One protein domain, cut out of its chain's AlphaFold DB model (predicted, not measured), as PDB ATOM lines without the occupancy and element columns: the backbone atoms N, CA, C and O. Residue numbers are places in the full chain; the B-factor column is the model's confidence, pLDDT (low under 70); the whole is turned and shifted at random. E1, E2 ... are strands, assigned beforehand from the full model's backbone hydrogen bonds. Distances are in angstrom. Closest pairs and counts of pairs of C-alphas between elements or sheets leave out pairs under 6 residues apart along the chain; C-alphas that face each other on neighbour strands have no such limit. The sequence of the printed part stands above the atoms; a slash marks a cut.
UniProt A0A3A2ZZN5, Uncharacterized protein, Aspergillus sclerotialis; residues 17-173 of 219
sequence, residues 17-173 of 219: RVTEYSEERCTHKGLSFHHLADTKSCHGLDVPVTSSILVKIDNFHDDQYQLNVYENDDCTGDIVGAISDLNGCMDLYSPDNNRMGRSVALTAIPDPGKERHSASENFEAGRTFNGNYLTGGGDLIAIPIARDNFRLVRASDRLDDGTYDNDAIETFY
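AT A GLANCE: This is residues 17 to 173 of the 219 residues of an uncharacterized protein of Aspergillus sclerotialis (UniProt A0A3A2ZZN5). With little regular structure, this is a small sandwich: sheet E2 E1 E4 E7 lies face to face with sheet E3 E8 E5 E6, and the hairpin of E9 and E10 packs by E9 on E4. You find 157 printed residues, no named helix and ten strands, E1 to E10 in order, antiparallel in each sheet; named elements hold 54 residues, all strand. It is compact, radius of gyration of the C-alphas 15.1 A, spanning 43 by 37 by 25 A.

IN THESE COORDINATES: Find C-alpha 17 at (20.793, 45.341, 170.793), where E1, residues 17 to 21, begins; in the same sheet look for E2, 32 to 36, E4, 52 to 57, and E7, 88 to 91. Next find E3, 42 to 44, E8, 103 to 108, 16.8 A long, E5, 65 to 70, and E6, 79 to 84. E9, 140 to 146, runs 18.3 A; E10, 149 to 154, ends at (24.211, 57.401, 184.329).

HOW THE PARTS SIT: Between E1 and E4, N 19 and O 54 are 2.8 A apart; between E8 and E5, N 68 and O 105, 2.9 A. The closest C-alphas of E4 and E9, Leu 54 and Ala 146, are 7.2 A apart.

THE WHOLE: The printed part has no cut. Links E7 to E8 and E8 to E9 are long. Residues 158 to 173, among others, have pLDDT under 70.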
ATOM      1  N   ARG A  17      20.409  44.545 171.954       87.06
ATOM      2  CA  ARG A  17      20.793  45.341 170.793       87.06
ATOM      3  C   ARG A  17      21.928  44.638 170.064       87.06
ATOM      4  O   ARG A  17      22.956  44.334 170.662       87.06
ATOM      5  N   VAL A  18      21.766  44.415 168.769       91.12
ATOM      6  CA  VAL A  18      22.793  43.808 167.911       91.12
ATOM      7  C   VAL A  18      23.328  44.880 166.983       91.12
ATOM      8  O   VAL A  18      22.545  45.532 166.311       91.12
ATOM      9  N   THR A  19      24.640  45.097 166.955       90.81
ATOM     10  CA  THR A  19      25.300  46.015 166.014       90.81
ATOM     11  C   THR A  19      26.183  45.218 165.066       90.81
ATOM     12  O   THR A  19      27.004  44.429 165.523       90.81
ATOM     13  N   GLU A  20      26.027  45.430 163.766       92.38
ATOM     14  CA  GLU A  20      26.807  44.757 162.724       92.38
ATOM     15  C   GLU A  20      28.067  45.555 162.373       92.38
ATOM     16  O   GLU A  20      28.030  46.786 162.298       92.38
ATOM     17  N   TYR A  21      29.177  44.863 162.122       90.75
ATOM     18  CA  TYR A  21      30.457  45.458 161.734       90.75
ATOM     19  C   TYR A  21      30.997  44.795 160.471       90.75
ATOM     20  O   TYR A  21      30.918  43.577 160.315       90.75
ATOM     21  N   SER A  22      31.613  45.591 159.593       89.81
ATOM     22  CA  SER A  22      32.283  45.083 158.387       89.81
ATOM     23  C   SER A  22      33.587  44.349 158.676       89.81
ATOM     24  O   SER A  22      34.088  43.616 157.830       89.81
ATOM     25  N   GLU A  23      34.159  44.570 159.855       86.56
ATOM     26  CA  GLU A  23      35.414  43.969 160.284       86.56
ATOM     27  C   GLU A  23      35.180  42.944 161.385       86.56
ATOM     28  O   GLU A  23      34.148  42.945 162.055       86.56
ATOM     29  N   GLU A  24      36.157  42.066 161.565       87.94
ATOM     30  CA  GLU A  24      36.181  41.113 162.665       87.94
ATOM     31  C   GLU A  24      36.312  41.837 164.016       87.94
ATOM     32  O   GLU A  24      36.743  42.998 164.132       87.94
ATOM     33  N   ARG A  25      35.964  41.111 165.074       87.25
ATOM     34  CA  ARG A  25      36.159  41.478 166.476       87.25
ATOM     35  C   ARG A  25      35.467  42.772 166.891       87.25
ATOM     36  O   ARG A  25      35.921  43.420 167.835       87.25
ATOM     37  N   CYS A  26      34.385  43.154 166.215       88.75
ATOM     38  CA  CYS A  26      33.559  44.315 166.545       88.75
ATOM     39  C   CYS A  26      34.381  45.601 166.695       88.75
ATOM     40  O   CYS A  26      34.252  46.347 167.675       88.75
ATOM     41  N   THR A  27      35.294  45.807 165.750       79.56
ATOM     42  CA  THR A  27      36.153  46.989 165.669       79.56
ATOM     43  C   THR A  27      35.588  47.995 164.665       79.56
ATOM     44  O   THR A  27      34.786  47.645 163.805       79.56
ATOM     45  N   HIS A  28      36.010  49.257 164.765       73.44
ATOM     46  CA  HIS A  28      35.603  50.343 163.861       73.44
ATOM     47  C   HIS A  28      34.124  50.755 163.977       73.44
ATOM     48  O   HIS A  28      33.521  50.668 165.047       73.44
ATOM     49  N   LYS A  29      33.570  51.364 162.921       77.88
ATOM     50  CA  LYS A  29      32.229  51.954 162.919       77.88
ATOM     51  C   LYS A  29      31.198  50.888 162.544       77.88
ATOM     52  O   LYS A  29      31.306  50.299 161.474       77.88
ATOM     53  N   GLY A  30      30.189  50.702 163.395       77.75
ATOM     54  CA  GLY A  30      29.057  49.823 163.100       77.75
ATOM     55  C   GLY A  30      28.293  50.264 161.846       77.75
ATOM     56  O   GLY A  30      28.156  51.464 161.582       77.75
ATOM     57  N   LEU A  31      27.819  49.287 161.078       82.44
ATOM     58  CA  LEU A  31      27.086  49.465 159.824       82.44
ATOM     59  C   LEU A  31      25.595  49.701 160.074       82.44
ATOM     60  O   LEU A  31      25.005  50.645 159.551       82.44
ATOM     61  N   SER A  32      25.008  48.840 160.896       84.25
ATOM     62  CA  SER A  32      23.581  48.763 161.205       84.25
ATOM     63  C   SER A  32      23.403  48.284 162.643       84.25
ATOM     64  O   SER A  32      24.327  47.738 163.257       84.25
ATOM     65  N   PHE A  33      22.214  48.500 163.198       84.19
ATOM     66  CA  PHE A  33      21.837  47.912 164.474       84.19
ATOM     67  C   PHE A  33      20.376  47.470 164.479       84.19
ATOM     68  O   PHE A  33      19.534  48.053 163.797       84.19
ATOM     69  N   HIS A  34      20.093  46.458 165.294       85.38
ATOM     70  CA  HIS A  34      18.777  45.860 165.487       85.38
ATOM     71  C   HIS A  34      18.439  45.857 166.971       85.38
ATOM     72  O   HIS A  34      19.292  45.527 167.799       85.38
ATOM     73  N   HIS A  35      17.194  46.187 167.299       84.31
ATOM     74  CA  HIS A  35      16.646  45.980 168.634       84.31
ATOM     75  C   HIS A  35      15.801  44.714 168.635       84.31
ATOM     76  O   HIS A  35      14.915  44.556 167.796       84.31
ATOM     77  N   LEU A  36      16.081  43.828 169.581       84.94
ATOM     78  CA  LEU A  36      15.361  42.582 169.765       84.94
ATOM     79  C   LEU A  36      14.576  42.672 171.077       84.94
ATOM     80  O   LEU A  36      15.168  42.763 172.155       84.94
ATOM     81  N   ALA A  37      13.246  42.668 170.970       78.25
ATOM     82  CA  ALA A  37      12.327  42.867 172.097       78.25
ATOM     83  C   ALA A  37      11.394  41.677 172.365       78.25
ATOM     84  O   ALA A  37      10.691  41.663 173.372       78.25
ATOM     85  N   ASP A  38      11.338  40.694 171.464       80.44
ATOM     86  CA  ASP A  38      10.457  39.540 171.608       80.44
ATOM     87  C   ASP A  38      11.067  38.258 171.033       80.44
ATOM     88  O   ASP A  38      12.016  38.282 170.250       80.44
ATOM     89  N   THR A  39      10.491  37.120 171.424       82.94
ATOM     90  CA  THR A  39      10.930  35.783 170.999       82.94
ATOM     91  C   THR A  39      10.283  35.303 169.699       82.94
ATOM     92  O   THR A  39      10.341  34.115 169.384       82.94
ATOM     93  N   LYS A  40       9.538  36.162 169.000       80.38
ATOM     94  CA  LYS A  40       8.812  35.807 167.769       80.38
ATOM     95  C   LYS A  40       9.511  36.338 166.526       80.38
ATOM     96  O   LYS A  40       9.247  35.843 165.432       80.38
ATOM     97  N   SER A  41      10.367  37.334 166.700       86.25
ATOM     98  CA  SER A  41      11.045  38.031 165.621       86.25
ATOM     99  C   SER A  41      12.392  37.381 165.310       86.25
ATOM    100  O   SER A  41      13.207  37.134 166.198       86.25
ATOM    101  N   CYS A  42      12.608  37.117 164.023       93.25
ATOM    102  CA  CYS A  42      13.891  36.713 163.465       93.25
ATOM    103  C   CYS A  42      14.437  37.858 162.616       93.25
ATOM    104  O   CYS A  42      13.705  38.430 161.806       93.25
ATOM    105  N   HIS A  43      15.716  38.175 162.794       94.31
ATOM    106  CA  HIS A  43      16.387  39.242 162.065       94.31
ATOM    107  C   HIS A  43      17.549  38.672 161.261       94.31
ATOM    108  O   HIS A  43      18.494  38.136 161.834       94.31
ATOM    109  N   GLY A  44      17.479  38.800 159.937       94.12
ATOM    110  CA  GLY A  44      18.601  38.496 159.051       94.12
ATOM    111  C   GLY A  44      19.708  39.542 159.180       94.12
ATOM    112  O   GLY A  44      19.429  40.734 159.314       94.12
ATOM    113  N   LEU A  45      20.954  39.084 159.134       93.88
ATOM    114  CA  LEU A  45      22.159  39.910 159.103       93.88
ATOM    115  C   LEU A  45      22.548  40.188 157.644       93.88
ATOM    116  O   LEU A  45      22.285  39.368 156.760       93.88
ATOM    117  N   ASP A  46      23.212  41.311 157.370       88.94
ATOM    118  CA  ASP A  46      23.714  41.638 156.029       88.94
ATOM    119  C   ASP A  46      25.058  40.938 155.771       88.94
ATOM    120  O   ASP A  46      26.115  41.546 155.620       88.94
ATOM    121  N   VAL A  47      25.009  39.608 155.742       80.19
ATOM    122  CA  VAL A  47      26.152  38.691 155.617       80.19
ATOM    123  C   VAL A  47      27.138  39.027 154.477       80.19
ATOM    124  O   VAL A  47      28.333  38.789 154.654       80.19
ATOM    125  N   PRO A  48      26.726  39.563 153.305       82.69
ATOM    126  CA  PRO A  48      27.669  40.022 152.281       82.69
ATOM    127  C   PRO A  48      28.655  41.104 152.743       82.69
ATOM    128  O   PRO A  48      29.699  41.267 152.110       82.69
ATOM    129  N   VAL A  49      28.317  41.859 153.790       85.19
ATOM    130  CA  VAL A  49      29.098  43.006 154.272       85.19
ATOM    131  C   VAL A  49      29.512  42.840 155.735       85.19
ATOM    132  O   VAL A  49      30.568  43.336 156.122       85.19
ATOM    133  N   THR A  50      28.719  42.136 156.541       90.12
ATOM    134  CA  THR A  50      28.945  41.961 157.975       90.12
ATOM    135  C   THR A  50      29.902  40.806 158.260       90.12
ATOM    136  O   THR A  50      29.650  39.662 157.889       90.12
ATOM    137  N   SER A  51      30.974  41.106 158.993       91.62
ATOM    138  CA  SER A  51      31.986  40.138 159.436       91.62
ATOM    139  C   SER A  51      31.853  39.783 160.918       91.62
ATOM    140  O   SER A  51      32.180  38.665 161.309       91.62
ATOM    141  N   SER A  52      31.350  40.698 161.754       93.38
ATOM    142  CA  SER A  52      31.121  40.445 163.181       93.38
ATOM    143  C   SER A  52      29.907  41.196 163.724       93.38
ATOM    144  O   SER A  52      29.440  42.174 163.130       93.38
ATOM    145  N   ILE A  53      29.388  40.734 164.863       94.44
ATOM    146  CA  ILE A  53      28.278  41.366 165.580       94.44
ATOM    147  C   ILE A  53      28.641  41.653 167.036       94.44
ATOM    148  O   ILE A  53      29.148  40.788 167.750       94.44
ATOM    149  N   LEU A  54      28.332  42.866 167.494       92.88
ATOM    150  CA  LEU A  54      28.353  43.227 168.908       92.88
ATOM    151  C   LEU A  54      26.946  43.072 169.467       92.88
ATOM    152  O   LEU A  54      26.025  43.774 169.047       92.88
ATOM    153  N   VAL A  55      26.800  42.192 170.445       91.44
ATOM    154  CA  VAL A  55      25.572  42.027 171.211       91.44
ATOM    155  C   VAL A  55      25.691  42.828 172.495       91.44
ATOM    156  O   VAL A  55      26.657  42.677 173.249       91.44
ATOM    157  N   LYS A  56      24.698  43.681 172.738       85.75
ATOM    158  CA  LYS A  56      24.539  44.423 173.982       85.75
ATOM    159  C   LYS A  56      23.228  44.078 174.652       85.75
ATOM    160  O   LYS A  56      22.227  43.883 173.971       85.75
ATOM    161  N   ILE A  57      23.236  44.074 175.972       77.62
ATOM    162  CA  ILE A  57      22.019  43.968 176.764       77.62
ATOM    163  C   ILE A  57      21.474  45.383 176.941       77.62
ATOM    164  O   ILE A  57      22.158  46.238 177.507       77.62
ATOM    165  N   ASP A  58      20.257  45.623 176.465       69.38
ATOM    166  CA  ASP A  58      19.553  46.865 176.786       69.38
ATOM    167  C   ASP A  58      18.848  46.684 178.153       69.38
ATOM    168  O   ASP A  58      18.983  47.525 179.039       69.38
ATOM    169  N   ASN A  59      18.246  45.518 178.430       67.81
ATOM    170  CA  ASN A  59      17.626  45.222 179.727       67.81
ATOM    171  C   ASN A  59      18.431  44.239 180.614       67.81
ATOM    172  O   ASN A  59      18.256  43.031 180.534       67.81
ATOM    173  N   PHE A  60      19.253  44.749 181.541       56.09
ATOM    174  CA  PHE A  60      20.035  43.944 182.513       56.09
ATOM    175  C   PHE A  60      19.213  43.128 183.533       56.09
ATOM    176  O   PHE A  60      19.784  42.436 184.371       56.09
ATOM    177  N   HIS A  61      17.886  43.269 183.549       52.78
ATOM    178  CA  HIS A  61      17.005  42.429 184.370       52.78
ATOM    179  C   HIS A  61      16.321  41.342 183.549       52.78
ATOM    180  O   HIS A  61      15.475  40.621 184.074       52.78
ATOM    181  N   ASP A  62      16.679  41.241 182.273       61.28
ATOM    182  CA  ASP A  62      16.142  40.241 181.382       61.28
ATOM    183  C   ASP A  62      16.939  38.940 181.487       61.28
ATOM    184  O   ASP A  62      17.716  38.557 180.615       61.28
ATOM    185  N   ASP A  63      16.728  38.254 182.607       65.25
ATOM    186  CA  ASP A  63      17.176  36.880 182.820       65.25
ATOM    187  C   ASP A  63      16.264  35.856 182.117       65.25
ATOM    188  O   ASP A  63      16.391  34.645 182.321       65.25
ATOM    189  N   GLN A  64      15.334  36.339 181.287       76.19
ATOM    190  CA  GLN A  64      14.288  35.544 180.661       76.19
ATOM    191  C   GLN A  64      14.623  35.186 179.221       76.19
ATOM    192  O   GLN A  64      14.031  34.236 178.706       76.19
ATOM    193  N   TYR A  65      15.566  35.886 178.578       84.25
ATOM    194  CA  TYR A  65      15.916  35.635 177.183       84.25
ATOM    195  C   TYR A  65      17.406  35.396 176.938       84.25
ATOM    196  O   TYR A  65      18.297  36.032 177.500       84.25
ATOM    197  N   GLN A  66      17.652  34.503 175.986       88.81
ATOM    198  CA  GLN A  66      18.943  34.255 175.369       88.81
ATOM    199  C   GLN A  66      18.880  34.696 173.911       88.81
ATOM    200  O   GLN A  66      17.932  34.348 173.195       88.81
ATOM    201  N   LEU A  67      19.904  35.417 173.464       93.06
ATOM    202  CA  LEU A  67      20.098  35.708 172.053       93.06
ATOM    203  C   LEU A  67      20.824  34.544 171.391       93.06
ATOM    204  O   LEU A  67      21.899  34.145 171.836       93.06
ATOM    205  N   ASN A  68      20.251  34.043 170.302       94.50
ATOM    206  CA  ASN A  68      20.855  33.020 169.458       94.50
ATOM    207  C   ASN A  68      21.209  33.593 168.092       94.50
ATOM    208  O   ASN A  68      20.463  34.394 167.531       94.50
ATOM    209  N   VAL A  69      22.322  33.114 167.551       95.56
ATOM    210  CA  VAL A  69      22.772  33.333 166.181       95.56
ATOM    211  C   VAL A  69      22.601  32.019 165.429       95.56
ATOM    212  O   VAL A  69      23.094  30.981 165.878       95.56
ATOM    213  N   TYR A  70      21.910  32.055 164.297       95.50
ATOM    214  CA  TYR A  70      21.566  30.889 163.486       95.50
ATOM    215  C   TYR A  70      22.357  30.876 162.184       95.50
ATOM    216  O   TYR A  70      22.733  31.925 161.660       95.50
ATOM    217  N   GLU A  71      22.593  29.684 161.641       94.50
ATOM    218  CA  GLU A  71      23.347  29.512 160.394       94.50
ATOM    219  C   GLU A  71      22.574  29.848 159.112       94.50
ATOM    220  O   GLU A  71      23.152  29.857 158.026       94.50
ATOM    221  N   ASN A  72      21.266  30.086 159.220       94.38
ATOM    222  CA  ASN A  72      20.373  30.388 158.108       94.38
ATOM    223  C   ASN A  72      19.651  31.727 158.315       94.38
ATOM    224  O   ASN A  72      19.749  32.327 159.380       94.38
ATOM    225  N   ASP A  73      18.946  32.216 157.295       94.69
ATOM    226  CA  ASP A  73      18.381  33.575 157.300       94.69
ATOM    227  C   ASP A  73      17.026  33.687 158.038       94.69
ATOM    228  O   ASP A  73      16.517  34.792 158.214       94.69
ATOM    229  N   ASP A  74      16.424  32.565 158.459       94.12
ATOM    230  CA  ASP A  74      15.056  32.505 159.011       94.12
ATOM    231  C   ASP A  74      14.963  31.980 160.458       94.12
ATOM    232  O   ASP A  74      13.865  31.731 160.959       94.12
ATOM    233  N   CYS A  75      16.103  31.833 161.138       95.12
ATOM    234  CA  CYS A  75      16.208  31.380 162.527       95.12
ATOM    235  C   CYS A  75      15.623  29.981 162.810       95.12
ATOM    236  O   CYS A  75      15.267  29.674 163.951       95.12
ATOM    237  N   THR A  76      15.510  29.119 161.794       94.25
ATOM    238  CA  THR A  76      15.055  27.721 161.955       94.25
ATOM    239  C   THR A  76      16.184  26.692 161.933       94.25
ATOM    240  O   THR A  76      15.956  25.530 162.275       94.25
ATOM    241  N   GLY A  77      17.380  27.107 161.514       92.00
ATOM    242  CA  GLY A  77      18.545  26.244 161.371       92.00
ATOM    243  C   GLY A  77      19.256  25.973 162.690       92.00
ATOM    244  O   GLY A  77      18.762  26.269 163.781       92.00
ATOM    245  N   ASP A  78      20.461  25.424 162.585       93.88
ATOM    246  CA  ASP A  78      21.273  25.158 163.760       93.88
ATOM    247  C   ASP A  78      21.841  26.461 164.352       93.88
ATOM    248  O   ASP A  78      22.260  27.385 163.645       93.88
ATOM    249  N   ILE A  79      21.922  26.506 165.681       93.75
ATOM    250  CA  ILE A  79      22.525  27.618 166.420       93.75
ATOM    251  C   ILE A  79      24.052  27.541 166.270       93.75
ATOM    252  O   ILE A  79      24.666  26.487 166.475       93.75
ATOM    253  N   VAL A  80      24.667  28.658 165.887       93.62
ATOM    254  CA  VAL A  80      26.127  28.830 165.782       93.62
ATOM    255  C   VAL A  80      26.697  29.657 166.924       93.62
ATOM    256  O   VAL A  80      27.888  29.578 167.187       93.62
ATOM    257  N   GLY A  81      25.875  30.427 167.627       93.75
ATOM    258  CA  GLY A  81      26.310  31.211 168.773       93.75
ATOM    259  C   GLY A  81      25.142  31.531 169.684       93.75
ATOM    260  O   GLY A  81      24.011  31.664 169.224       93.75
ATOM    261  N   ALA A  82      25.414  31.646 170.976       93.00
ATOM    262  CA  ALA A  82      24.422  32.033 171.964       93.00
ATOM    263  C   ALA A  82      25.055  32.905 173.046       93.00
ATOM    264  O   ALA A  82      26.193  32.657 173.449       93.00
ATOM    265  N   ILE A  83      24.316  33.899 173.527       90.62
ATOM    266  CA  ILE A  83      24.736  34.746 174.642       90.62
ATOM    267  C   ILE A  83      23.530  35.127 175.502       90.62
ATOM    268  O   ILE A  83      22.454  35.441 174.982       90.62
ATOM    269  N   SER A  84      23.705  35.061 176.820       87.56
ATOM    270  CA  SER A  84      22.699  35.417 177.818       87.56
ATOM    271  C   SER A  84      23.298  36.320 178.892       87.56
ATOM    272  O   SER A  84      24.379  36.029 179.411       87.56
ATOM    273  N   ASP A  85      22.597  37.407 179.219       80.62
ATOM    274  CA  ASP A  85      22.928  38.337 180.311       80.62
ATOM    275  C   ASP A  85      24.407  38.787 180.319       80.62
ATOM    276  O   ASP A  85      25.052  38.992 181.355       80.62
ATOM    277  N   LEU A  86      24.975  38.888 179.112       83.81
ATOM    278  CA  LEU A  86      26.312  39.389 178.830       83.81
ATOM    279  C   LEU A  86      26.291  40.213 177.541       83.81
ATOM    280  O   LEU A  86      25.565  39.918 176.593       83.81
ATOM    281  N   ASN A  87      27.145  41.230 177.491       87.06
ATOM    282  CA  ASN A  87      27.574  41.821 176.234       87.06
ATOM    283  C   ASN A  87      28.720  40.979 175.661       87.06
ATOM    284  O   ASN A  87      29.545  40.438 176.406       87.06
ATOM    285  N   GLY A  88      28.825  40.910 174.343       90.94
ATOM    286  CA  GLY A  88      29.879  40.134 173.705       90.94
ATOM    287  C   GLY A  88      29.980  40.406 172.221       90.94
ATOM    288  O   GLY A  88      29.059  40.939 171.605       90.94
ATOM    289  N   CYS A  89      31.119  40.036 171.658       93.44
ATOM    290  CA  CYS A  89      31.362  40.105 170.230       93.44
ATOM    291  C   CYS A  89      31.454  38.699 169.648       93.44
ATOM    292  O   CYS A  89      32.091  37.837 170.247       93.44
ATOM    293  N   MET A  90      30.862  38.481 168.482       93.94
ATOM    294  CA  MET A  90      31.008  37.237 167.733       93.94
ATOM    295  C   MET A  90      31.419  37.550 166.300       93.94
ATOM    296  O   MET A  90      30.751  38.326 165.616       93.94
ATOM    297  N   ASP A  91      32.490  36.909 165.840       93.06
ATOM    298  CA  ASP A  91      32.800  36.837 164.416       93.06
ATOM    299  C   ASP A  91      31.794  35.898 163.748       93.06
ATOM    300  O   ASP A  91      31.534  34.791 164.228       93.06
ATOM    301  N   LEU A  92      31.177  36.352 162.656       92.12
ATOM    302  CA  LEU A  92      30.110  35.590 162.009       92.12
ATOM    303  C   LEU A  92      30.646  34.367 161.281       92.12
ATOM    304  O   LEU A  92      29.910  33.396 161.141       92.12
ATOM    305  N   TYR A  93      31.898  34.395 160.831       89.12
ATOM    306  CA  TYR A  93      32.559  33.251 160.223       89.12
ATOM    307  C   TYR A  93      33.501  32.590 161.229       89.12
ATOM    308  O   TYR A  93      34.454  33.214 161.686       89.12
ATOM    309  N   SER A  94      33.260  31.314 161.536       76.31
ATOM    310  CA  SER A  94      34.187  30.503 162.328       76.31
ATOM    311  C   SER A  94      34.982  29.576 161.396       76.31
ATOM    312  O   SER A  94      34.407  28.654 160.801       76.31
ATOM    313  N   PRO A  95      36.306  29.787 161.242       70.31
ATOM    314  CA  PRO A  95      37.142  28.959 160.371       70.31
ATOM    315  C   PRO A  95      37.175  27.486 160.795       70.31
ATOM    316  O   PRO A  95      37.324  26.603 159.953       70.31
ATOM    317  N   ASP A  96      37.015  27.223 162.093       70.81
ATOM    318  CA  ASP A  96      37.200  25.897 162.689       70.81
ATOM    319  C   ASP A  96      36.058  24.926 162.363       70.81
ATOM    320  O   ASP A  96      36.259  23.712 162.328       70.81
ATOM    321  N   ASN A  97      34.856  25.444 162.094       68.50
ATOM    322  CA  ASN A  97      33.671  24.636 161.797       68.50
ATOM    323  C   ASN A  97      33.025  24.962 160.436       68.50
ATOM    324  O   ASN A  97      32.077  24.282 160.041       68.50
ATOM    325  N   ASN A  98      33.549  25.954 159.701       80.00
ATOM    326  CA  ASN A  98      33.018  26.448 158.426       80.00
ATOM    327  C   ASN A  98      31.521  26.810 158.487       80.00
ATOM    328  O   ASN A  98      30.793  26.677 157.498       80.00
ATOM    329  N   ARG A  99      31.049  27.243 159.659       84.25
ATOM    330  CA  ARG A  99      29.685  27.729 159.868       84.25
ATOM    331  C   ARG A  99      29.695  29.250 159.863       84.25
ATOM    332  O   ARG A  99      30.676  29.884 160.257       84.25
ATOM    333  N   MET A 100      28.594  29.823 159.387       90.56
ATOM    334  CA  MET A 100      28.431  31.265 159.265       90.56
ATOM    335  C   MET A 100      27.128  31.700 159.921       90.56
ATOM    336  O   MET A 100      26.080  31.178 159.562       90.56
ATOM    337  N   GLY A 101      27.187  32.651 160.849       94.44
ATOM    338  CA  GLY A 101      26.001  33.285 161.416       94.44
ATOM    339  C   GLY A 101      25.308  34.172 160.387       94.44
ATOM    340  O   GLY A 101      25.954  34.983 159.727       94.44
ATOM    341  N   ARG A 102      23.994  33.999 160.243       95.62
ATOM    342  CA  ARG A 102      23.180  34.668 159.221       95.62
ATOM    343  C   ARG A 102      21.948  35.369 159.757       95.62
ATOM    344  O   ARG A 102      21.493  36.334 159.156       95.62
ATOM    345  N   SER A 103      21.415  34.917 160.883       96.31
ATOM    346  CA  SER A 103      20.287  35.578 161.530       96.31
ATOM    347  C   SER A 103      20.382  35.486 163.042       96.31
ATOM    348  O   SER A 103      21.146  34.687 163.588       96.31
ATOM    349  N   VAL A 104      19.616  36.335 163.716       96.12
ATOM    350  CA  VAL A 104      19.535  36.402 165.171       96.12
ATOM    351  C   VAL A 104      18.085  36.399 165.635       96.12
ATOM    352  O   VAL A 104      17.218  37.012 165.009       96.12
ATOM    353  N   ALA A 105      17.826  35.729 166.755       94.25
ATOM    354  CA  ALA A 105      16.534  35.771 167.432       94.25
ATOM    355  C   ALA A 105      16.689  35.589 168.942       94.25
ATOM    356  O   ALA A 105      17.656  34.989 169.422       94.25
ATOM    357  N   LEU A 106      15.700  36.082 169.684       91.25
ATOM    358  CA  LEU A 106      15.580  35.817 171.112       91.25
ATOM    359  C   LEU A 106      14.800  34.538 171.358       91.25
ATOM    360  O   LEU A 106      13.804  34.242 170.702       91.25
ATOM    361  N   THR A 107      15.225  33.807 172.375       88.62
ATOM    362  CA  THR A 107      14.522  32.626 172.869       88.62
ATOM    363  C   THR A 107      14.329  32.735 174.368       88.62
ATOM    364  O   THR A 107      15.218  33.204 175.075       88.62
ATOM    365  N   ALA A 108      13.158  32.319 174.852       85.50
ATOM    366  CA  ALA A 108      12.887  32.274 176.282       85.50
ATOM    367  C   ALA A 108      13.747  31.198 176.955       85.50
ATOM    368  O   ALA A 108      13.808  30.062 176.477       85.50
ATOM    369  N   ILE A 109      14.371  31.545 178.078       78.25
ATOM    370  CA  ILE A 109      15.118  30.621 178.923       78.25
ATOM    371  C   ILE A 109      14.097  29.862 179.788       78.25
ATOM    372  O   ILE A 109      13.401  30.469 180.601       78.25
ATOM    373  N   PRO A 110      13.960  28.533 179.623       60.41
ATOM    374  CA  PRO A 110      12.881  27.772 180.255       60.41
ATOM    375  C   PRO A 110      13.074  27.533 181.760       60.41
ATOM    376  O   PRO A 110      12.120  27.142 182.430       60.41
ATOM    377  N   ASP A 111      14.280  27.742 182.295       67.31
ATOM    378  CA  ASP A 111      14.569  27.606 183.724       67.31
ATOM    379  C   ASP A 111      15.539  28.709 184.182       67.31
ATOM    380  O   ASP A 111      16.730  28.644 183.854       67.31
ATOM    381  N   PRO A 112      15.075  29.701 184.964       53.56
ATOM    382  CA  PRO A 112      15.925  30.768 185.480       53.56
ATOM    383  C   PRO A 112      16.993  30.253 186.463       53.56
ATOM    384  O   PRO A 112      17.813  31.031 186.933       53.56
ATOM    385  N   GLY A 113      17.015  28.967 186.834       49.81
ATOM    386  CA  GLY A 113      18.059  28.364 187.671       49.81
ATOM    387  C   GLY A 113      19.370  27.995 186.953       49.81
ATOM    388  O   GLY A 113      20.344  27.676 187.635       49.81
ATOM    389  N   LYS A 114      19.418  28.013 185.613       55.22
ATOM    390  CA  LYS A 114      20.641  27.732 184.829       55.22
ATOM    391  C   LYS A 114      21.566  28.947 184.726       55.22
ATOM    392  O   LYS A 114      21.144  30.057 185.028       55.22
ATOM    393  N   GLU A 115      22.829  28.709 184.347       55.66
ATOM    394  CA  GLU A 115      23.885  29.728 184.183       55.66
ATOM    395  C   GLU A 115      23.352  30.974 183.471       55.66
ATOM    396  O   GLU A 115      23.132  30.979 182.265       55.66
ATOM    397  N   ARG A 116      23.114  32.021 184.263       65.00
ATOM    398  CA  ARG A 116      22.443  33.247 183.816       65.00
ATOM    399  C   ARG A 116      23.354  34.073 182.912       65.00
ATOM    400  O   ARG A 116      22.889  34.647 181.938       65.00
ATOM    401  N   HIS A 117      24.662  33.988 183.149       74.19
ATOM    402  CA  HIS A 117      25.713  34.688 182.414       74.19
ATOM    403  C   HIS A 117      26.522  33.698 181.585       74.19
ATOM    404  O   HIS A 117      27.590  33.243 182.006       74.19
ATOM    405  N   SER A 118      25.994  33.323 180.428       82.25
ATOM    406  CA  SER A 118      26.648  32.354 179.561       82.25
ATOM    407  C   SER A 118      26.875  32.942 178.181       82.25
ATOM    408  O   SER A 118      26.113  33.764 177.675       82.25
ATOM    409  N   ALA A 119      27.973  32.525 177.577       86.81
ATOM    410  CA  ALA A 119      28.285  32.807 176.198       86.81
ATOM    411  C   ALA A 119      28.830  31.510 175.605       86.81
ATOM    412  O   ALA A 119      29.650  30.833 176.231       86.81
ATOM    413  N   SER A 120      28.357  31.139 174.418       88.38
ATOM    414  CA  SER A 120      28.969  30.059 173.649       88.38
ATOM    415  C   SER A 120      30.426  30.407 173.342       88.38
ATOM    416  O   SER A 120      30.760  31.585 173.251       88.38
ATOM    417  N   GLU A 121      31.264  29.409 173.072       85.69
ATOM    418  CA  GLU A 121      32.686  29.606 172.734       85.69
ATOM    419  C   GLU A 121      32.941  30.567 171.558       85.69
ATOM    420  O   GLU A 121      34.006  31.172 171.478       85.69
ATOM    421  N   ASN A 122      31.946  30.758 170.685       87.12
ATOM    422  CA  ASN A 122      32.021  31.670 169.544       87.12
ATOM    423  C   ASN A 122      31.805  33.149 169.910       87.12
ATOM    424  O   ASN A 122      31.979  34.021 169.064       87.12
ATOM    425  N   PHE A 123      31.438  33.449 171.159       91.56
ATOM    426  CA  PHE A 123      31.344  34.811 171.672       91.56
ATOM    427  C   PHE A 123      32.585  35.158 172.509       91.56
ATOM    428  O   PHE A 123      32.829  34.574 173.566       91.56
ATOM    429  N   GLU A 124      33.330  36.187 172.095       90.50
ATOM    430  CA  GLU A 124      34.283  36.880 172.965       90.50
ATOM    431  C   GLU A 124      33.470  37.729 173.958       90.50
ATOM    432  O   GLU A 124      32.954  38.797 173.624       90.50
ATOM    433  N   ALA A 125      33.343  37.242 175.192       86.94
ATOM    434  CA  ALA A 125      32.748  37.962 176.313       86.94
ATOM    435  C   ALA A 125      33.783  38.132 177.437       86.94
ATOM    436  O   ALA A 125      34.671  37.304 177.632       86.94
ATOM    437  N   GLY A 126      33.705  39.231 178.190       78.75
ATOM    438  CA  GLY A 126      34.604  39.473 179.325       78.75
ATOM    439  C   GLY A 126      34.841  40.952 179.581       78.75
ATOM    440  O   GLY A 126      34.037  41.782 179.171       78.75
ATOM    441  N   ARG A 127      35.957  41.302 180.231       74.81
ATOM    442  CA  ARG A 127      36.283  42.691 180.629       74.81
ATOM    443  C   ARG A 127      36.331  43.699 179.470       74.81
ATOM    444  O   ARG A 127      36.220  44.892 179.707       74.81
ATOM    445  N   THR A 128      36.531  43.217 178.246       79.56
ATOM    446  CA  THR A 128      36.617  44.010 177.009       79.56
ATOM    447  C   THR A 128      35.243  44.404 176.459       79.56
ATOM    448  O   THR A 128      35.164  45.288 175.609       79.56
ATOM    449  N   PHE A 129      34.166  43.800 176.986       82.25
ATOM    450  CA  PHE A 129      32.772  44.080 176.620       82.25
ATOM    451  C   PHE A 129      31.861  44.325 177.830       82.25
ATOM    452  O   PHE A 129      30.855  45.010 177.725       82.25
ATOM    453  N   ASN A 130      32.204  43.820 179.011       77.62
ATOM    454  CA  ASN A 130      31.374  43.896 180.209       77.62
ATOM    455  C   ASN A 130      32.095  44.675 181.309       77.62
ATOM    456  O   ASN A 130      32.701  44.092 182.207       77.62
ATOM    457  N   GLY A 131      32.022  46.006 181.242       61.84
ATOM    458  CA  GLY A 131      32.610  46.889 182.256       61.84
ATOM    459  C   GLY A 131      31.831  46.903 183.577       61.84
ATOM    460  O   GLY A 131      32.403  47.167 184.632       61.84
ATOM    461  N   ASN A 132      30.545  46.541 183.544       55.97
ATOM    462  CA  ASN A 132      29.646  46.588 184.703       55.97
ATOM    463  C   ASN A 132      29.930  45.533 185.788       55.97
ATOM    464  O   ASN A 132      29.413  45.659 186.892       55.97
ATOM    465  N   TYR A 133      30.811  44.557 185.543       51.22
ATOM    466  CA  TYR A 133      31.320  43.677 186.609       51.22
ATOM    467  C   TYR A 133      32.432  44.328 187.455       51.22
ATOM    468  O   TYR A 133      32.946  43.697 188.376       51.22
ATOM    469  N   LEU A 134      32.817  45.577 187.158       46.94
ATOM    470  CA  LEU A 134      33.952  46.267 187.785       46.94
ATOM    471  C   LEU A 134      33.585  47.602 188.464       46.94
ATOM    472  O   LEU A 134      34.379  48.086 189.265       46.94
ATOM    473  N   THR A 135      32.408  48.190 188.202       52.56
ATOM    474  CA  THR A 135      32.003  49.507 188.752       52.56
ATOM    475  C   THR A 135      31.260  49.444 190.094       52.56
ATOM    476  O   THR A 135      30.899  50.480 190.645       52.56
ATOM    477  N   GLY A 136      31.050  48.251 190.664       50.03
ATOM    478  CA  GLY A 136      30.611  48.085 192.059       50.03
ATOM    479  C   GLY A 136      29.225  48.646 192.419       50.03
ATOM    480  O   GLY A 136      28.929  48.755 193.605       50.03
ATOM    481  N   GLY A 137      28.382  48.989 191.438       53.06
ATOM    482  CA  GLY A 137      27.027  49.505 191.678       53.06
ATOM    483  C   GLY A 137      26.955  50.997 192.035       53.06
ATOM    484  O   GLY A 137      26.227  51.364 192.953       53.06
ATOM    485  N   GLY A 138      27.724  51.847 191.347       63.50
ATOM    486  CA  GLY A 138      27.612  53.310 191.441       63.50
ATOM    487  C   GLY A 138      26.579  53.932 190.487       63.50
ATOM    488  O   GLY A 138      25.877  53.231 189.763       63.50
ATOM    489  N   ASP A 139      26.538  55.269 190.447       67.75
ATOM    490  CA  ASP A 139      25.634  56.056 189.584       67.75
ATOM    491  C   ASP A 139      25.947  55.934 188.084       67.75
ATOM    492  O   ASP A 139      25.149  56.378 187.259       67.75
ATOM    493  N   LEU A 140      27.098  55.360 187.715       70.38
ATOM    494  CA  LEU A 140      27.544  55.187 186.335       70.38
ATOM    495  C   LEU A 140      27.672  53.710 185.961       70.38
ATOM    496  O   LEU A 140      28.197  52.888 186.716       70.38
ATOM    497  N   ILE A 141      27.259  53.406 184.735       72.81
ATOM    498  CA  ILE A 141      27.408  52.102 184.097       72.81
ATOM    499  C   ILE A 141      28.226  52.243 182.810       72.81
ATOM    500  O   ILE A 141      28.088  53.208 182.056       72.81
ATOM    501  N   ALA A 142      29.097  51.271 182.564       76.00
ATOM    502  CA  ALA A 142      29.930  51.163 181.379       76.00
ATOM    503  C   ALA A 142      29.263  50.249 180.346       76.00
ATOM    504  O   ALA A 142      29.146  49.037 180.537       76.00
ATOM    505  N   ILE A 143      28.877  50.831 179.216       76.00
ATOM    506  CA  ILE A 143      28.263  50.130 178.089       76.00
ATOM    507  C   ILE A 143      29.309  50.009 176.980       76.00
ATOM    508  O   ILE A 143      29.850  51.034 176.547       76.00
ATOM    509  N   PRO A 144      29.624  48.802 176.485       80.31
ATOM    510  CA  PRO A 144      30.536  48.665 175.354       80.31
ATOM    511  C   PRO A 144      29.908  49.306 174.117       80.31
ATOM    512  O   PRO A 144      28.703  49.207 173.906       80.31
ATOM    513  N   ILE A 145      30.696  49.964 173.274       78.12
ATOM    514  CA  ILE A 145      30.257  50.455 171.953       78.12
ATOM    515  C   ILE A 145      31.055  49.853 170.803       78.12
ATOM    516  O   ILE A 145      30.598  49.897 169.670       78.12
ATOM    517  N   ALA A 146      32.220  49.299 171.111       76.75
ATOM    518  CA  ALA A 146      33.048  48.459 170.267       76.75
ATOM    519  C   ALA A 146      33.994  47.690 171.199       76.75
ATOM    520  O   ALA A 146      34.009  47.917 172.414       76.75
ATOM    521  N   ARG A 147      34.809  46.798 170.646       82.81
ATOM    522  CA  ARG A 147      35.830  46.101 171.430       82.81
ATOM    523  C   ARG A 147      36.773  47.081 172.125       82.81
ATOM    524  O   ARG A 147      37.256  48.026 171.500       82.81
ATOM    525  N   ASP A 148      36.985  46.864 173.423       76.19
ATOM    526  CA  ASP A 148      37.792  47.703 174.322       76.19
ATOM    527  C   ASP A 148      37.345  49.169 174.437       76.19
ATOM    528  O   ASP A 148      37.956  49.932 175.180       76.19
ATOM    529  N   ASN A 149      36.269  49.573 173.760       78.38
ATOM    530  CA  ASN A 149      35.784  50.944 173.722       78.38
ATOM    531  C   ASN A 149      34.420  51.014 174.387       78.38
ATOM    532  O   ASN A 149      33.451  50.383 173.953       78.38
ATOM    533  N   PHE A 150      34.344  51.829 175.427       79.06
ATOM    534  CA  PHE A 150      33.162  51.932 176.261       79.06
ATOM    535  C   PHE A 150      32.566  53.329 176.205       79.06
ATOM    536  O   PHE A 150      33.173  54.297 175.740       79.06
ATOM    537  N   ARG A 151      31.346  53.411 176.714       77.31
ATOM    538  CA  ARG A 151      30.667  54.643 177.074       77.31
ATOM    539  C   ARG A 151      30.216  54.529 178.524       77.31
ATOM    540  O   ARG A 151      29.609  53.528 178.890       77.31
ATOM    541  N   LEU A 152      30.492  55.555 179.323       75.94
ATOM    542  CA  LEU A 152      29.890  55.709 180.645       75.94
ATOM    543  C   LEU A 152      28.550  56.435 180.499       75.94
ATOM    544  O   LEU A 152      28.492  57.484 179.856       75.94
ATOM    545  N   VAL A 153      27.490  55.884 181.082       72.88
ATOM    546  CA  VAL A 153      26.176  56.539 181.179       72.88
ATOM    547  C   VAL A 153      25.683  56.499 182.617       72.88
ATOM    548  O   VAL A 153      26.086  55.620 183.381       72.88
ATOM    549  N   ARG A 154      24.816  57.442 182.999       73.31
ATOM    550  CA  ARG A 154      24.211  57.401 184.329       73.31
ATOM    551  C   ARG A 154      23.147  56.325 184.389       73.31
ATOM    552  O   ARG A 154      22.322  56.208 183.489       73.31
ATOM    553  N   ALA A 155      23.116  55.603 185.499       71.75
ATOM    554  CA  ALA A 155      22.047  54.667 185.805       71.75
ATOM    555  C   ALA A 155      20.676  55.367 185.854       71.75
ATOM    556  O   ALA A 155      19.676  54.755 185.504       71.75
ATOM    557  N   SER A 156      20.634  56.654 186.231       70.81
ATOM    558  CA  SER A 156      19.409  57.467 186.250       70.81
ATOM    559  C   SER A 156      18.841  57.796 184.872       70.81
ATOM    560  O   SER A 156      17.673  58.147 184.787       70.81
ATOM    561  N   ASP A 157      19.656  57.725 183.816       71.75
ATOM    562  CA  ASP A 157      19.218  58.015 182.442       71.75
ATOM    563  C   ASP A 157      18.576  56.774 181.792       71.75
ATOM    564  O   ASP A 157      18.271  56.770 180.598       71.75
ATOM    565  N   ARG A 158      18.427  55.691 182.560       67.56
ATOM    566  CA  ARG A 158      17.802  54.443 182.143       67.56
ATOM    567  C   ARG A 158      16.299  54.506 182.401       67.56
ATOM    568  O   ARG A 158      15.864  54.808 183.510       67.56
ATOM    569  N   LEU A 159      15.534  54.162 181.378       66.31
ATOM    570  CA  LEU A 159      14.092  54.002 181.424       66.31
ATOM    571  C   LEU A 159      13.694  52.662 182.052       66.31
ATOM    572  O   LEU A 159      14.445  51.682 182.022       66.31
ATOM    573  N   ASP A 160      12.465  52.602 182.572       59.66
ATOM    574  CA  ASP A 160      11.873  51.386 183.154       59.66
ATOM    575  C   ASP A 160      11.832  50.212 182.160       59.66
ATOM    576  O   ASP A 160      11.794  49.050 182.564       59.66
ATOM    577  N   ASP A 161      11.857  50.502 180.857       52.00
ATOM    578  CA  ASP A 161      11.868  49.502 179.793       52.00
ATOM    579  C   ASP A 161      13.276  48.998 179.415       52.00
ATOM    580  O   ASP A 161      13.446  48.292 178.418       52.00
ATOM    581  N   GLY A 162      14.292  49.362 180.199       54.38
ATOM    582  CA  GLY A 162      15.687  49.008 179.967       54.38
ATOM    583  C   GLY A 162      16.394  49.890 178.940       54.38
ATOM    584  O   GLY A 162      17.620  49.901 178.913       54.38
ATOM    585  N   THR A 163      15.668  50.675 178.145       60.00
ATOM    586  CA  THR A 163      16.288  51.616 177.209       60.00
ATOM    587  C   THR A 163      16.840  52.839 177.947       60.00
ATOM    588  O   THR A 163      16.718  52.964 179.165       60.00
ATOM    589  N   TYR A 164      17.511  53.735 177.230       61.78
ATOM    590  CA  TYR A 164      18.016  54.981 177.799       61.78
ATOM    591  C   TYR A 164      17.183  56.137 177.264       61.78
ATOM    592  O   TYR A 164      16.905  56.186 176.068       61.78
ATOM    593  N   ASP A 165      16.840  57.088 178.135       54.41
ATOM    594  CA  ASP A 165      15.956  58.229 177.849       54.41
ATOM    595  C   ASP A 165      16.391  59.057 176.631       54.41
ATOM    596  O   ASP A 165      15.595  59.763 176.016       54.41
ATOM    597  N   ASN A 166      17.667  58.967 176.252       51.91
ATOM    598  CA  ASN A 166      18.204  59.647 175.090       51.91
ATOM    599  C   ASN A 166      19.124  58.726 174.269       51.91
ATOM    600  O   ASN A 166      20.347  58.746 174.429       51.91
ATOM    601  N   ASP A 167      18.570  58.026 173.277       45.81
ATOM    602  CA  ASP A 167      19.361  57.430 172.183       45.81
ATOM    603  C   ASP A 167      20.140  58.501 171.360       45.81
ATOM    604  O   ASP A 167      20.980  58.160 170.526       45.81
ATOM    605  N   ALA A 168      19.916  59.803 171.612       41.09
ATOM    606  CA  ALA A 168      20.428  60.945 170.844       41.09
ATOM    607  C   ALA A 168      21.536  61.799 171.509       41.09
ATOM    608  O   ALA A 168      21.801  62.905 171.039       41.09
ATOM    609  N   ILE A 169      22.206  61.375 172.588       43.25
ATOM    610  CA  ILE A 169      23.249  62.240 173.187       43.25
ATOM    611  C   ILE A 169      24.567  62.101 172.405       43.25
ATOM    612  O   ILE A 169      25.401  61.232 172.653       43.25
ATOM    613  N   GLU A 170      24.744  62.983 171.425       37.41
ATOM    614  CA  GLU A 170      25.885  63.093 170.503       37.41
ATOM    615  C   GLU A 170      27.175  63.663 171.128       37.41
ATOM    616  O   GLU A 170      28.083  64.087 170.416       37.41
ATOM    617  N   THR A 171      27.322  63.704 172.453       40.50
ATOM    618  CA  THR A 171      28.535  64.268 173.071       40.50
ATOM    619  C   THR A 171      29.085  63.352 174.145       40.50
ATOM    620  O   THR A 171      28.953  63.599 175.339       40.50
ATOM    621  N   PHE A 172      29.741  62.280 173.707       50.19
ATOM    622  CA  PHE A 172      30.497  61.412 174.598       50.19
ATOM    623  C   PHE A 172      31.900  61.179 174.066       50.19
ATOM    624  O   PHE A 172      32.119  61.025 172.863       50.19
ATOM    625  N   TYR A 173      32.844  61.101 174.994       51.69
ATOM    626  CA  TYR A 173      34.186  60.635 174.709       51.69
ATOM    627  C   TYR A 173      34.152  59.110 174.740       51.69
ATOM    628  O   TYR A 173      34.023  58.512 175.803       51.69
TER     629      TYR A 173